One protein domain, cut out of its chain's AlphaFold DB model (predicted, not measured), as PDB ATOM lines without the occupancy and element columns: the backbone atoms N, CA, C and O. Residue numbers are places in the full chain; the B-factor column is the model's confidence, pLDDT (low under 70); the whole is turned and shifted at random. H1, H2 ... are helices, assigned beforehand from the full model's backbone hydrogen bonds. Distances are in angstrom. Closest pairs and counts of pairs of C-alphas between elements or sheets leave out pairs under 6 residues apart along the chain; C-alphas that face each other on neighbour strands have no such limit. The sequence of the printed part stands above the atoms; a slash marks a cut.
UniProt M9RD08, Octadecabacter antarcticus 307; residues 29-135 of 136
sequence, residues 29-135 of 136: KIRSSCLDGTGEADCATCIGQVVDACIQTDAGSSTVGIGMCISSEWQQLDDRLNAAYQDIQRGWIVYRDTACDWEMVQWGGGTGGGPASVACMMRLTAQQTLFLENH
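This is residues 29 to 135 of the 136 residues of a protein of Octadecabacter antarcticus 307 (UniProt M9RD08). One long straight helix, H4, makes the axis of a rod, and a helix folds back along it at each end: H5 at its last turns, slanting off to a free end, and short H3 at its first. The small helices H1 and H2 sit near H3 on the same side of H4 as H3, but both are apart from H4. The printed part has 107 residues with five named helices, H1 to H5 in chain order, and no named strand; its class is all helix. The whole is extended, with a radius of gyration of the C-alphas of 22.8 A and spans of 74 by 28 by 18 A.

Start at H1, residues 29 to 35, which only just touches H2, residues 43 to 46, with 3 pairs of C-alphas within 8 A; the closest are those of Cys 34 and Cys 46, 6.0 A apart. H3, residues 49 to 55, meets H2 only through their link. H1 and H3 are close but not clearly touching, the closest C-alphas being those of Ile 30 and Val 50, at 6.3 A. Next, H3 and H4, residues 63 to 106, form a helical hairpin at a shallow tilt of 29 degrees, opposite ways; H4 touches H3 with residues 65 to 73 alone, closest at the C-alphas of Val 51 and Cys 69, 5.4 A. H4 and H5, residues 113 to 133, form another at 25 degrees, shallow and opposite ways; H4 touches H5 with residues 96 to 106 alone, closest at the C-alphas of Met 104 and Gly 113, 4.1 A. H3 and H5 are apart. Each O i to N i+4 pair is within hydrogen-bond range in H3, H4 and H5, and 2 of 3 in H1; H2 is too short for one.

Find C-alpha 63 at (7.064, -12.601, -29.212); from there H4 runs 64.8 A to C-alpha 106 at (71.742, -16.696, -26.904). H5 runs 30.3 A to C-alpha 133 at (42.528, -18.346, -15.610). H1, H2 and H3 measure 9.6 A, 5.2 A and 10.1 A.

The C-alphas farthest apart, of Asp 58 and Gly 110, are 73.8 A apart. The printed part has no cut, and no link is long. Residues 29 to 45 have pLDDT under 70.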
ATOM      1  N   LYS A  29      22.454  -3.271 -42.689       44.03
ATOM      2  CA  LYS A  29      22.937  -1.880 -42.657       44.03
ATOM      3  C   LYS A  29      22.974  -1.284 -41.253       44.03
ATOM      4  O   LYS A  29      23.871  -0.491 -40.985       44.03
ATOM      5  N   ILE A  30      22.064  -1.671 -40.348       51.56
ATOM      6  CA  ILE A  30      22.135  -1.234 -38.933       51.56
ATOM      7  C   ILE A  30      23.381  -1.838 -38.271       51.56
ATOM      8  O   ILE A  30      24.077  -1.193 -37.489       51.56
ATOM      9  N   ARG A  31      23.713  -3.067 -38.673       57.62
ATOM     10  CA  ARG A  31      24.937  -3.763 -38.292       57.62
ATOM     11  C   ARG A  31      26.193  -3.049 -38.803       57.62
ATOM     12  O   ARG A  31      27.064  -2.758 -37.995       57.62
ATOM     13  N   SER A  32      26.317  -2.751 -40.099       56.06
ATOM     14  CA  SER A  32      27.555  -2.173 -40.661       56.06
ATOM     15  C   SER A  32      27.910  -0.806 -40.060       56.06
ATOM     16  O   SER A  32      29.064  -0.576 -39.720       56.06
ATOM     17  N   SER A  33      26.934   0.069 -39.781       56.22
ATOM     18  CA  SER A  33      27.228   1.350 -39.113       56.22
ATOM     19  C   SER A  33      27.767   1.195 -37.684       56.22
ATOM     20  O   SER A  33      28.505   2.059 -37.220       56.22
ATOM     21  N   CYS A  34      27.420   0.101 -37.001       62.47
ATOM     22  CA  CYS A  34      27.916  -0.227 -35.662       62.47
ATOM     23  C   CYS A  34      29.242  -1.009 -35.693       62.47
ATOM     24  O   CYS A  34      30.027  -0.956 -34.751       62.47
ATOM     25  N   LEU A  35      29.473  -1.785 -36.756       57.53
ATOM     26  CA  LEU A  35      30.531  -2.793 -36.840       57.53
ATOM     27  C   LEU A  35      31.748  -2.360 -37.675       57.53
ATOM     28  O   LEU A  35      32.823  -2.931 -37.468       57.53
ATOM     29  N   ASP A  36      31.600  -1.380 -38.572       59.47
ATOM     30  CA  ASP A  36      32.656  -0.929 -39.495       59.47
ATOM     31  C   ASP A  36      33.674   0.015 -38.828       59.47
ATOM     32  O   ASP A  36      34.693   0.350 -39.429       59.47
ATOM     33  N   GLY A  37      33.431   0.431 -37.577       51.84
ATOM     34  CA  GLY A  37      34.434   1.095 -36.736       51.84
ATOM     35  C   GLY A  37      34.971   2.427 -37.276       51.84
ATOM     36  O   GLY A  37      36.016   2.887 -36.827       51.84
ATOM     37  N   THR A  38      34.289   3.080 -38.223       50.75
ATOM     38  CA  THR A  38      34.726   4.369 -38.793       50.75
ATOM     39  C   THR A  38      34.349   5.578 -37.925       50.75
ATOM     40  O   THR A  38      34.169   6.682 -38.435       50.75
ATOM     41  N   GLY A  39      34.220   5.394 -36.613       49.50
ATOM     42  CA  GLY A  39      33.904   6.448 -35.657       49.50
ATOM     43  C   GLY A  39      34.253   6.036 -34.233       49.50
ATOM     44  O   GLY A  39      34.382   4.855 -33.933       49.50
ATOM     45  N   GLU A  40      34.381   7.024 -33.353       44.31
ATOM     46  CA  GLU A  40      34.750   6.917 -31.929       44.31
ATOM     47  C   GLU A  40      33.719   6.154 -31.061       44.31
ATOM     48  O   GLU A  40      33.802   6.153 -29.835       44.31
ATOM     49  N   ALA A  41      32.732   5.501 -31.686       49.06
ATOM     50  CA  ALA A  41      31.748   4.661 -31.024       49.06
ATOM     51  C   ALA A  41      32.314   3.248 -30.821       49.06
ATOM     52  O   ALA A  41      32.460   2.466 -31.759       49.06
ATOM     53  N   ASP A  42      32.617   2.936 -29.565       58.50
ATOM     54  CA  ASP A  42      32.889   1.589 -29.075       58.50
ATOM     55  C   ASP A  42      31.695   0.660 -29.374       58.50
ATOM     56  O   ASP A  42      30.543   1.055 -29.173       58.50
ATOM     57  N   CYS A  43      31.955  -0.586 -29.792       59.28
ATOM     58  CA  CYS A  43      30.929  -1.620 -29.973       59.28
ATOM     59  C   CYS A  43      30.033  -1.773 -28.735       59.28
ATOM     60  O   CYS A  43      28.856  -2.101 -28.877       59.28
ATOM     61  N   ALA A  44      30.562  -1.493 -27.538       64.62
ATOM     62  CA  ALA A  44      29.795  -1.482 -26.295       64.62
ATOM     63  C   ALA A  44      28.603  -0.503 -26.317       64.62
ATOM     64  O   ALA A  44      27.587  -0.757 -25.677       64.62
ATOM     65  N   THR A  45      28.696   0.586 -27.083       69.19
ATOM     66  CA  THR A  45      27.628   1.593 -27.234       69.19
ATOM     67  C   THR A  45      26.512   1.111 -28.166       69.19
ATOM     68  O   THR A  45      25.399   1.631 -28.122       69.19
ATOM     69  N   CYS A  46      26.796   0.108 -28.999       71.12
ATOM     70  CA  CYS A  46      25.865  -0.434 -29.986       71.12
ATOM     71  C   CYS A  46      25.062  -1.638 -29.472       71.12
ATOM     72  O   CYS A  46      24.116  -2.048 -30.145       71.12
ATOM     73  N   ILE A  47      25.408  -2.192 -28.302       77.50
ATOM     74  CA  ILE A  47      24.697  -3.337 -27.716       77.50
ATOM     75  C   ILE A  47      23.235  -2.951 -27.467       77.50
ATOM     76  O   ILE A  47      22.942  -1.965 -26.793       77.50
ATOM     77  N   GLY A  48      22.316  -3.735 -28.020       81.25
ATOM     78  CA  GLY A  48      20.874  -3.553 -27.916       81.25
ATOM     79  C   GLY A  48      20.282  -2.587 -28.941       81.25
ATOM     80  O   GLY A  48      19.097  -2.696 -29.235       81.25
ATOM     81  N   GLN A  49      21.076  -1.706 -29.566       81.06
ATOM     82  CA  GLN A  49      20.554  -0.757 -30.563       81.06
ATOM     83  C   GLN A  49      20.018  -1.469 -31.810       81.06
ATOM     84  O   GLN A  49      19.059  -1.010 -32.438       81.06
ATOM     85  N   VAL A  50      20.620  -2.606 -32.178       77.00
ATOM     86  CA  VAL A  50      20.165  -3.378 -33.338       77.00
ATOM     87  C   VAL A  50      18.902  -4.173 -33.012       77.00
ATOM     88  O   VAL A  50      17.975  -4.200 -33.824       77.00
ATOM     89  N   VAL A  51      18.822  -4.767 -31.817       85.75
ATOM     90  CA  VAL A  51      17.580  -5.350 -31.289       85.75
ATOM     91  C   VAL A  51      16.457  -4.312 -31.217       85.75
ATOM     92  O   VAL A  51      15.363  -4.596 -31.704       85.75
ATOM     93  N   ASP A  52      16.718  -3.110 -30.696       87.12
ATOM     94  CA  ASP A  52      15.721  -2.039 -30.570       87.12
ATOM     95  C   ASP A  52      15.099  -1.692 -31.923       87.12
ATOM     96  O   ASP A  52      13.878  -1.602 -32.039       87.12
ATOM     97  N   ALA A  53      15.920  -1.562 -32.967       83.00
ATOM     98  CA  ALA A  53      15.429  -1.318 -34.318       83.00
ATOM     99  C   ALA A  53      14.681  -2.528 -34.909       83.00
ATOM    100  O   ALA A  53      13.649  -2.358 -35.561       83.00
ATOM    101  N   CYS A  54      15.166  -3.749 -34.665       85.56
ATOM    102  CA  CYS A  54      14.558  -4.986 -35.158       85.56
ATOM    103  C   CYS A  54      13.140  -5.201 -34.602       85.56
ATOM    104  O   CYS A  54      12.226  -5.549 -35.353       85.56
ATOM    105  N   ILE A  55      12.925  -4.927 -33.311       89.88
ATOM    106  CA  ILE A  55      11.632  -5.123 -32.634       89.88
ATOM    107  C   ILE A  55      10.549  -4.163 -33.153       89.88
ATOM    108  O   ILE A  55       9.365  -4.485 -33.083       89.88
ATOM    109  N   GLN A  56      10.922  -3.014 -33.727       89.50
ATOM    110  CA  GLN A  56       9.957  -2.073 -34.316       89.50
ATOM    111  C   GLN A  56       9.417  -2.520 -35.684       89.50
ATOM    112  O   GLN A  56       8.533  -1.866 -36.235       89.50
ATOM    113  N   THR A  57       9.932  -3.612 -36.257       85.00
ATOM    114  CA  THR A  57       9.410  -4.170 -37.512       85.00
ATOM    115  C   THR A  57       8.155  -5.012 -37.269       85.00
ATOM    116  O   THR A  57       7.981  -5.604 -36.202       85.00
ATOM    117  N   ASP A  58       7.297  -5.145 -38.282       86.12
ATOM    118  CA  ASP A  58       6.090  -5.980 -38.183       86.12
ATOM    119  C   ASP A  58       6.425  -7.437 -37.818       86.12
ATOM    120  O   ASP A  58       5.754  -8.052 -36.992       86.12
ATOM    121  N   ALA A  59       7.510  -7.976 -38.382       82.38
ATOM    122  CA  ALA A  59       7.979  -9.326 -38.086       82.38
ATOM    123  C   ALA A  59       8.661  -9.431 -36.705       82.38
ATOM    124  O   ALA A  59       8.439 -10.405 -35.977       82.38
ATOM    125  N   GLY A  60       9.456  -8.427 -36.324       86.62
ATOM    126  CA  GLY A  60      10.210  -8.385 -35.069       86.62
ATOM    127  C   GLY A  60       9.385  -8.034 -33.829       86.62
ATOM    128  O   GLY A  60       9.794  -8.388 -32.731       86.62
ATOM    129  N   SER A  61       8.213  -7.409 -33.979       89.56
ATOM    130  CA  SER A  61       7.350  -6.999 -32.855       89.56
ATOM    131  C   SER A  61       6.605  -8.154 -32.171       89.56
ATOM    132  O   SER A  61       6.121  -8.024 -31.045       89.56
ATOM    133  N   SER A  62       6.505  -9.310 -32.835       92.50
ATOM    134  CA  SER A  62       5.902 -10.511 -32.253       92.50
ATOM    135  C   SER A  62       6.806 -11.126 -31.176       92.50
ATOM    136  O   SER A  62       8.020 -10.971 -31.214       92.50
ATOM    137  N   THR A  63       6.254 -11.901 -30.235       92.81
ATOM    138  CA  THR A  63       7.064 -12.601 -29.212       92.81
ATOM    139  C   THR A  63       8.154 -13.480 -29.831       92.81
ATOM    140  O   THR A  63       9.289 -13.501 -29.364       92.81
ATOM    141  N   VAL A  64       7.808 -14.196 -30.903       91.38
ATOM    142  CA  VAL A  64       8.755 -15.021 -31.663       91.38
ATOM    143  C   VAL A  64       9.770 -14.134 -32.398       91.38
ATOM    144  O   VAL A  64      10.952 -14.462 -32.441       91.38
ATOM    145  N   GLY A  65       9.319 -12.982 -32.897       86.50
ATOM    146  CA  GLY A  65      10.130 -11.959 -33.544       86.50
ATOM    147  C   GLY A  65      11.238 -11.397 -32.663       86.50
ATOM    148  O   GLY A  65      12.411 -11.446 -33.025       86.50
ATOM    149  N   ILE A  66      10.866 -10.963 -31.461       90.69
ATOM    150  CA  ILE A  66      11.775 -10.446 -30.433       90.69
ATOM    151  C   ILE A  66      12.863 -11.478 -30.110       90.69
ATOM    152  O   ILE A  66      14.046 -11.141 -30.052       90.69
ATOM    153  N   GLY A  67      12.478 -12.748 -29.941       89.88
ATOM    154  CA  GLY A  67      13.425 -13.829 -29.667       89.88
ATOM    155  C   GLY A  67      14.457 -14.008 -30.782       89.88
ATOM    156  O   GLY A  67      15.640 -14.213 -30.500       89.88
ATOM    157  N   MET A  68      14.037 -13.876 -32.042       88.81
ATOM    158  CA  MET A  68      14.954 -13.928 -33.181       88.81
ATOM    159  C   MET A  68      15.862 -12.697 -33.238       88.81
ATOM    160  O   MET A  68      17.064 -12.875 -33.398       88.81
ATOM    161  N   CYS A  69      15.341 -11.485 -33.009       86.44
ATOM    162  CA  CYS A  69      16.157 -10.265 -32.948       86.44
ATOM    163  C   CYS A  69      17.307 -10.399 -31.932       86.44
ATOM    164  O   CYS A  69      18.464 -10.135 -32.261       86.44
ATOM    165  N   ILE A  70      16.998 -10.863 -30.714       89.12
ATOM    166  CA  ILE A  70      17.989 -11.043 -29.640       89.12
ATOM    167  C   ILE A  70      18.987 -12.151 -29.990       89.12
ATOM    168  O   ILE A  70      20.191 -11.975 -29.811       89.12
ATOM    169  N   SER A  71      18.505 -13.282 -30.514       90.06
ATOM    170  CA  SER A  71      19.372 -14.409 -30.883       90.06
ATOM    171  C   SER A  71      20.353 -14.027 -31.995       90.06
ATOM    172  O   SER A  71      21.520 -14.407 -31.934       90.06
ATOM    173  N   SER A  72      19.905 -13.248 -32.984       84.50
ATOM    174  CA  SER A  72      20.759 -12.758 -34.066       84.50
ATOM    175  C   SER A  72      21.843 -11.813 -33.558       84.50
ATOM    176  O   SER A  72      22.993 -11.941 -33.975       84.50
ATOM    177  N   GLU A  73      21.523 -10.873 -32.663       83.88
ATOM    178  CA  GLU A  73      22.535  -9.983 -32.078       83.88
ATOM    179  C   GLU A  73      23.538 -10.761 -31.213       83.88
ATOM    180  O   GLU A  73      24.745 -10.599 -31.391       83.88
ATOM    181  N   TRP A  74      23.060 -11.675 -30.359       88.81
ATOM    182  CA  TRP A  74      23.921 -12.548 -29.556       88.81
ATOM    183  C   TRP A  74      24.917 -13.333 -30.414       88.81
ATOM    184  O   TRP A  74      26.109 -13.323 -30.125       88.81
ATOM    185  N   GLN A  75      24.447 -13.967 -31.490       87.50
ATOM    186  CA  GLN A  75      25.286 -14.816 -32.335       87.50
ATOM    187  C   GLN A  75      26.413 -14.025 -33.012       87.50
ATOM    188  O   GLN A  75      27.540 -14.493 -33.107       87.50
ATOM    189  N   GLN A  76      26.143 -12.781 -33.405       80.56
ATOM    190  CA  GLN A  76      27.162 -11.909 -33.994       80.56
ATOM    191  C   GLN A  76      28.179 -11.407 -32.972       80.56
ATOM    192  O   GLN A  76      29.362 -11.269 -33.290       80.56
ATOM    193  N   LEU A  77      27.726 -11.100 -31.755       84.00
ATOM    194  CA  LEU A  77      28.622 -10.730 -30.663       84.00
ATOM    195  C   LEU A  77      29.520 -11.911 -30.279       84.00
ATOM    196  O   LEU A  77      30.715 -11.712 -30.069       84.00
ATOM    197  N   ASP A  78      28.974 -13.127 -30.261       88.94
ATOM    198  CA  ASP A  78      29.728 -14.357 -30.011       88.94
ATOM    199  C   ASP A  78      30.779 -14.617 -31.103       88.94
ATOM    200  O   ASP A  78      31.952 -14.836 -30.796       88.94
ATOM    201  N   ASP A  79      30.412 -14.484 -32.381       85.44
ATOM    202  CA  ASP A  79      31.353 -14.605 -33.502       85.44
ATOM    203  C   ASP A  79      32.521 -13.610 -33.372       85.44
ATOM    204  O   ASP A  79      33.687 -13.966 -33.574       85.44
ATOM    205  N   ARG A  80      32.227 -12.359 -32.989       83.62
ATOM    206  CA  ARG A  80      33.245 -11.320 -32.763       83.62
ATOM    207  C   ARG A  80      34.144 -11.626 -31.575       83.62
ATOM    208  O   ARG A  80      35.361 -11.481 -31.693       83.62
ATOM    209  N   LEU A  81      33.562 -12.043 -30.453       87.50
ATOM    210  CA  LEU A  81      34.304 -12.440 -29.259       87.50
ATOM    211  C   LEU A  81      35.286 -13.564 -29.592       87.50
ATOM    212  O   LEU A  81      36.478 -13.466 -29.297       87.50
ATOM    213  N   ASN A  82      34.797 -14.607 -30.261       92.00
ATOM    214  CA  ASN A  82      35.601 -15.760 -30.635       92.00
ATOM    215  C   ASN A  82      36.712 -15.390 -31.628       92.00
ATOM    216  O   ASN A  82      37.838 -15.871 -31.483       92.00
ATOM    217  N   ALA A  83      36.441 -14.509 -32.598       88.81
ATOM    218  CA  ALA A  83      37.462 -13.999 -33.513       88.81
ATOM    219  C   ALA A  83      38.562 -13.217 -32.771       88.81
ATOM    220  O   ALA A  83      39.745 -13.520 -32.928       88.81
ATOM    221  N   ALA A  84      38.182 -12.278 -31.899       86.94
ATOM    222  CA  ALA A  84      39.131 -11.493 -31.111       86.94
ATOM    223  C   ALA A  84      39.982 -12.376 -30.184       86.94
ATOM    224  O   ALA A  84      41.201 -12.206 -30.099       86.94
ATOM    225  N   TYR A  85      39.365 -13.364 -29.529       93.81
ATOM    226  CA  TYR A  85      40.081 -14.320 -28.688       93.81
ATOM    227  C   TYR A  85      41.101 -15.129 -29.497       93.81
ATOM    228  O   TYR A  85      42.255 -15.264 -29.082       93.81
ATOM    229  N   GLN A  86      40.718 -15.626 -30.677       96.38
ATOM    230  CA  GLN A  86      41.641 -16.341 -31.560       96.38
ATOM    231  C   GLN A  86      42.837 -15.478 -31.967       96.38
ATOM    232  O   GLN A  86      43.966 -15.971 -31.954       96.38
ATOM    233  N   ASP A  87      42.616 -14.210 -32.305       95.50
ATOM    234  CA  ASP A  87      43.688 -13.315 -32.740       95.50
ATOM    235  C   ASP A  87      44.677 -13.011 -31.610       95.50
ATOM    236  O   ASP A  87      45.891 -13.090 -31.820       95.50
ATOM    237  N   ILE A  88      44.183 -12.781 -30.388       95.06
ATOM    238  CA  ILE A  88      45.030 -12.613 -29.197       95.06
ATOM    239  C   ILE A  88      45.874 -13.871 -28.952       95.06
ATOM    240  O   ILE A  88      47.087 -13.772 -28.752       95.06
ATOM    241  N   GLN A  89      45.269 -15.063 -29.004       97.19
ATOM    242  CA  GLN A  89      45.999 -16.315 -28.770       97.19
ATOM    243  C   GLN A  89      47.031 -16.601 -29.870       97.19
ATOM    244  O   GLN A  89      48.149 -17.016 -29.567       97.19
ATOM    245  N   ARG A  90      46.705 -16.339 -31.145       98.31
ATOM    246  CA  ARG A  90      47.663 -16.462 -32.260       98.31
ATOM    247  C   ARG A  90      48.849 -15.519 -32.080       98.31
ATOM    248  O   ARG A  90      49.990 -15.956 -32.217       98.31
ATOM    249  N   GLY A  91      48.590 -14.258 -31.735       98.19
ATOM    250  CA  GLY A  91      49.642 -13.278 -31.462       98.19
ATOM    251  C   GLY A  91      50.548 -13.707 -30.307       98.19
ATOM    252  O   GLY A  91      51.772 -13.628 -30.411       98.19
ATOM    253  N   TRP A  92      49.960 -14.241 -29.234       98.44
ATOM    254  CA  TRP A  92      50.715 -14.763 -28.097       98.44
ATOM    255  C   TRP A  92      51.609 -15.959 -28.463       98.44
ATOM    256  O   TRP A  92      52.768 -15.994 -28.046       98.44
ATOM    257  N   ILE A  93      51.119 -16.910 -29.268       98.62
ATOM    258  CA  ILE A  93      51.915 -18.060 -29.733       98.62
ATOM    259  C   ILE A  93      53.145 -17.582 -30.510       98.62
ATOM    260  O   ILE A  93      54.257 -18.021 -30.219       98.62
ATOM    261  N   VAL A  94      52.968 -16.638 -31.442       98.50
ATOM    262  CA  VAL A  94      54.080 -16.072 -32.225       98.50
ATOM    263  C   VAL A  94      55.111 -15.402 -31.317       98.50
ATOM    264  O   VAL A  94      56.312 -15.611 -31.494       98.50
ATOM    265  N   TYR A  95      54.657 -14.626 -30.329       98.44
ATOM    266  CA  TYR A  95      55.542 -14.014 -29.340       98.44
ATOM    267  C   TYR A  95      56.335 -15.066 -28.558       98.44
ATOM    268  O   TYR A  95      57.557 -14.959 -28.469       98.44
ATOM    269  N   ARG A  96      55.657 -16.086 -28.016       98.62
ATOM    270  CA  ARG A  96      56.288 -17.163 -27.245       98.62
ATOM    271  C   ARG A  96      57.364 -17.864 -28.065       98.62
ATOM    272  O   ARG A  96      58.490 -17.987 -27.593       98.62
ATOM    273  N   ASP A  97      57.021 -18.297 -29.273       98.25
ATOM    274  CA  ASP A  97      57.921 -19.078 -30.119       98.25
ATOM    275  C   ASP A  97      59.143 -18.234 -30.516       98.25
ATOM    276  O   ASP A  97      60.276 -18.646 -30.291       98.25
ATOM    277  N   THR A  98      58.930 -16.988 -30.953       98.19
ATOM    278  CA  THR A  98      60.030 -16.073 -31.315       98.19
ATOM    279  C   THR A  98      60.936 -15.755 -30.119       98.19
ATOM    280  O   THR A  98      62.160 -15.719 -30.249       98.19
ATOM    281  N   ALA A  99      60.356 -15.529 -28.935       96.94
ATOM    282  CA  ALA A  99      61.119 -15.258 -27.721       96.94
ATOM    283  C   ALA A  99      61.946 -16.477 -27.280       96.94
ATOM    284  O   ALA A  99      63.094 -16.325 -26.869       96.94
ATOM    285  N   CYS A 100      61.392 -17.685 -27.381       97.19
ATOM    286  CA  CYS A 100      62.080 -18.902 -26.957       97.19
ATOM    287  C   CYS A 100      63.066 -19.448 -28.002       97.19
ATOM    288  O   CYS A 100      64.020 -20.138 -27.632       97.19
ATOM    289  N   ASP A 101      62.910 -19.095 -29.276       95.25
ATOM    290  CA  ASP A 101      63.943 -19.292 -30.296       95.25
ATOM    291  C   ASP A 101      65.143 -18.372 -30.045       95.25
ATOM    292  O   ASP A 101      66.296 -18.792 -30.170       95.25
ATOM    293  N   TRP A 102      64.900 -17.129 -29.615       94.56
ATOM    294  CA  TRP A 102      65.977 -16.211 -29.243       94.56
ATOM    295  C   TRP A 102      66.829 -16.751 -28.088       94.56
ATOM    296  O   TRP A 102      68.054 -16.653 -28.141       94.56
ATOM    297  N   GLU A 103      66.214 -17.394 -27.091       91.62
ATOM    298  CA  GLU A 103      66.935 -18.086 -26.012       91.62
ATOM    299  C   GLU A 103      67.874 -19.167 -26.562       91.62
ATOM    300  O   GLU A 103      69.021 -19.265 -26.138       91.62
ATOM    301  N   MET A 104      67.456 -19.937 -27.570       89.38
ATOM    302  CA  MET A 104      68.341 -20.918 -28.205       89.38
ATOM    303  C   MET A 104      69.575 -20.253 -28.834       89.38
ATOM    304  O   MET A 104      70.692 -20.746 -28.673       89.38
ATOM    305  N   VAL A 105      69.382 -19.114 -29.509       89.44
ATOM    306  CA  VAL A 105      70.458 -18.346 -30.157       89.44
ATOM    307  C   VAL A 105      71.423 -17.744 -29.129       89.44
ATOM    308  O   VAL A 105      72.634 -17.751 -29.358       89.44
ATOM    309  N   GLN A 106      70.922 -17.270 -27.983       88.88
ATOM    310  CA  GLN A 106      71.742 -16.696 -26.904       88.88
ATOM    311  C   GLN A 106      72.767 -17.691 -26.342       88.88
ATOM    312  O   GLN A 106      73.873 -17.303 -25.968       88.88
ATOM    313  N   TRP A 107      72.424 -18.978 -26.315       86.94
ATOM    314  CA  TRP A 107      73.303 -20.039 -25.821       86.94
ATOM    315  C   TRP A 107      74.316 -20.545 -26.867       86.94
ATOM    316  O   TRP A 107      75.141 -21.412 -26.561       86.94
ATOM    317  N   GLY A 108      74.296 -19.998 -28.087       78.94
ATOM    318  CA  GLY A 108      75.201 -20.374 -29.174       78.94
ATOM    319  C   GLY A 108      75.032 -21.827 -29.647       78.94
ATOM    320  O   GLY A 108      73.999 -22.455 -29.449       78.94
ATOM    321  N   GLY A 109      76.071 -22.389 -30.278       77.69
ATOM    322  CA  GLY A 109      76.082 -23.770 -30.803       77.69
ATOM    323  C   GLY A 109      76.350 -24.872 -29.763       77.69
ATOM    324  O   GLY A 109      76.791 -25.959 -30.133       77.69
ATOM    325  N   GLY A 110      76.172 -24.585 -28.470       82.44
ATOM    326  CA  GLY A 110      76.374 -25.543 -27.379       82.44
ATOM    327  C   GLY A 110      75.136 -26.398 -27.078       82.44
ATOM    328  O   GLY A 110      74.041 -26.148 -27.575       82.44
ATOM    329  N   THR A 111      75.271 -27.391 -26.195       89.94
ATOM    330  CA  THR A 111      74.161 -28.291 -25.810       89.94
ATOM    331  C   THR A 111      73.113 -27.644 -24.894       89.94
ATOM    332  O   THR A 111      72.074 -28.247 -24.640       89.94
ATOM    333  N   GLY A 112      73.361 -26.422 -24.406       92.38
ATOM    334  CA  GLY A 112      72.457 -25.690 -23.512       92.38
ATOM    335  C   GLY A 112      71.280 -24.993 -24.204       92.38
ATOM    336  O   GLY A 112      70.267 -24.755 -23.552       92.38
ATOM    337  N   GLY A 113      71.363 -24.722 -25.514       94.31
ATOM    338  CA  GLY A 113      70.323 -23.969 -26.232       94.31
ATOM    339  C   GLY A 113      68.968 -24.677 -26.282       94.31
ATOM    340  O   GLY A 113      67.935 -24.044 -26.082       94.31
ATOM    341  N   GLY A 114      68.964 -26.002 -26.462       92.69
ATOM    342  CA  GLY A 114      67.737 -26.806 -26.412       92.69
ATOM    343  C   GLY A 114      67.025 -26.697 -25.055       92.69
ATOM    344  O   GLY A 114      65.878 -26.251 -25.017       92.69
ATOM    345  N   PRO A 115      67.694 -27.039 -23.933       95.75
ATOM    346  CA  PRO A 115      67.159 -26.847 -22.586       95.75
ATOM    347  C   PRO A 115      66.689 -25.415 -22.288       95.75
ATOM    348  O   PRO A 115      65.635 -25.246 -21.681       95.75
ATOM    349  N   ALA A 116      67.432 -24.394 -22.728       95.31
ATOM    350  CA  ALA A 116      67.057 -22.994 -22.528       95.31
ATOM    351  C   ALA A 116      65.748 -22.635 -23.249       95.31
ATOM    352  O   ALA A 116      64.839 -22.068 -22.636       95.31
ATOM    353  N   SER A 117      65.615 -23.036 -24.515       96.19
ATOM    354  CA  SER A 117      64.404 -22.812 -25.308       96.19
ATOM    355  C   SER A 117      63.176 -23.477 -24.675       96.19
ATOM    356  O   SER A 117      62.168 -22.817 -24.418       96.19
ATOM    357  N   VAL A 118      63.260 -24.761 -24.308       96.75
ATOM    358  CA  VAL A 118      62.106 -25.462 -23.709       96.75
ATOM    359  C   VAL A 118      61.776 -24.972 -22.293       96.75
ATOM    360  O   VAL A 118      60.606 -24.964 -21.907       96.75
ATOM    361  N   ALA A 119      62.765 -24.493 -21.530       97.25
ATOM    362  CA  ALA A 119      62.527 -23.839 -20.244       97.25
ATOM    363  C   ALA A 119      61.793 -22.494 -20.412       97.25
ATOM    364  O   ALA A 119      60.879 -22.189 -19.639       97.25
ATOM    365  N   CYS A 120      62.135 -21.716 -21.446       98.12
ATOM    366  CA  CYS A 120      61.395 -20.512 -21.820       98.12
ATOM    367  C   CYS A 120      59.940 -20.837 -22.177       98.12
ATOM    368  O   CYS A 120      59.023 -20.216 -21.627       98.12
ATOM    369  N   MET A 121      59.723 -21.853 -23.018       98.56
ATOM    370  CA  MET A 121      58.385 -22.284 -23.440       98.56
ATOM    371  C   MET A 121      57.519 -22.659 -22.237       98.56
ATOM    372  O   MET A 121      56.370 -22.220 -22.140       98.56
ATOM    373  N   MET A 122      58.082 -23.414 -21.289       98.56
ATOM    374  CA  MET A 122      57.411 -23.779 -20.041       98.56
ATOM    375  C   MET A 122      57.007 -22.536 -19.234       98.56
ATOM    376  O   MET A 122      55.848 -22.412 -18.839       98.56
ATOM    377  N   ARG A 123      57.934 -21.594 -19.012       98.50
ATOM    378  CA  ARG A 123      57.683 -20.384 -18.212       98.50
ATOM    379  C   ARG A 123      56.618 -19.483 -18.839       98.50
ATOM    380  O   ARG A 123      55.708 -19.056 -18.135       98.50
ATOM    381  N   LEU A 124      56.733 -19.179 -20.132       98.62
ATOM    382  CA  LEU A 124      55.784 -18.297 -20.821       98.62
ATOM    383  C   LEU A 124      54.394 -18.928 -20.923       98.62
ATOM    384  O   LEU A 124      53.398 -18.233 -20.740       98.62
ATOM    385  N   THR A 125      54.319 -20.239 -21.153       98.69
ATOM    386  CA  THR A 125      53.036 -20.953 -21.165       98.69
ATOM    387  C   THR A 125      52.382 -20.922 -19.789       98.69
ATOM    388  O   THR A 125      51.214 -20.567 -19.699       98.69
ATOM    389  N   ALA A 126      53.129 -21.183 -18.710       98.69
ATOM    390  CA  ALA A 126      52.593 -21.089 -17.351       98.69
ATOM    391  C   ALA A 126      52.072 -19.676 -17.026       98.69
ATOM    392  O   ALA A 126      51.004 -19.530 -16.441       98.69
ATOM    393  N   GLN A 127      52.794 -18.632 -17.446       98.38
ATOM    394  CA  GLN A 127      52.349 -17.245 -17.277       98.38
ATOM    395  C   GLN A 127      51.047 -16.963 -18.034       98.38
ATOM    396  O   GLN A 127      50.150 -16.340 -17.472       98.38
ATOM    397  N   GLN A 128      50.920 -17.444 -19.271       98.06
ATOM    398  CA  GLN A 128      49.701 -17.268 -20.057       98.06
ATOM    399  C   GLN A 128      48.522 -18.047 -19.480       98.06
ATOM    400  O   GLN A 128      47.420 -17.513 -19.426       98.06
ATOM    401  N   THR A 129      48.743 -19.279 -19.014       98.06
ATOM    402  CA  THR A 129      47.713 -20.066 -18.324       98.06
ATOM    403  C   THR A 129      47.158 -19.287 -17.139       98.06
ATOM    404  O   THR A 129      45.957 -19.051 -17.083       98.06
ATOM    405  N   LEU A 130      48.034 -18.789 -16.261       98.19
ATOM    406  CA  LEU A 130      47.618 -17.994 -15.106       98.19
ATOM    407  C   LEU A 130      46.947 -16.677 -15.514       98.19
ATOM    408  O   LEU A 130      46.028 -16.226 -14.838       98.19
ATOM    409  N   PHE A 131      47.392 -16.034 -16.594       96.31
ATOM    410  CA  PHE A 131      46.733 -14.833 -17.101       96.31
ATOM    411  C   PHE A 131      45.289 -15.136 -17.512       96.31
ATOM    412  O   PHE A 131      44.380 -14.451 -17.053       96.31
ATOM    413  N   LEU A 132      45.072 -16.181 -18.312       95.81
ATOM    414  CA  LEU A 132      43.744 -16.547 -18.800       95.81
ATOM    415  C   LEU A 132      42.831 -17.028 -17.670       95.81
ATOM    416  O   LEU A 132      41.702 -16.571 -17.586       95.81
ATOM    417  N   GLU A 133      43.318 -17.867 -16.756       96.12
ATOM    418  CA  GLU A 133      42.528 -18.346 -15.610       96.12
ATOM    419  C   GLU A 133      42.056 -17.217 -14.678       96.12
ATOM    420  O   GLU A 133      41.035 -17.362 -14.017       96.12
ATOM    421  N   ASN A 134      42.783 -16.098 -14.618       96.94
ATOM    422  CA  ASN A 134      42.418 -14.953 -13.779       96.94
ATOM    423  C   ASN A 134      41.554 -13.901 -14.499       96.94
ATOM    424  O   ASN A 134      41.125 -12.945 -13.852       96.94
ATOM    425  N   HIS A 135      41.348 -14.024 -15.814       90.12
ATOM    426  CA  HIS A 135      40.644 -13.021 -16.630       90.12
ATOM    427  C   HIS A 135      39.533 -13.611 -17.520       90.12
ATOM    428  O   HIS A 135      38.946 -12.873 -18.313       90.12
TER     429      HIS A 135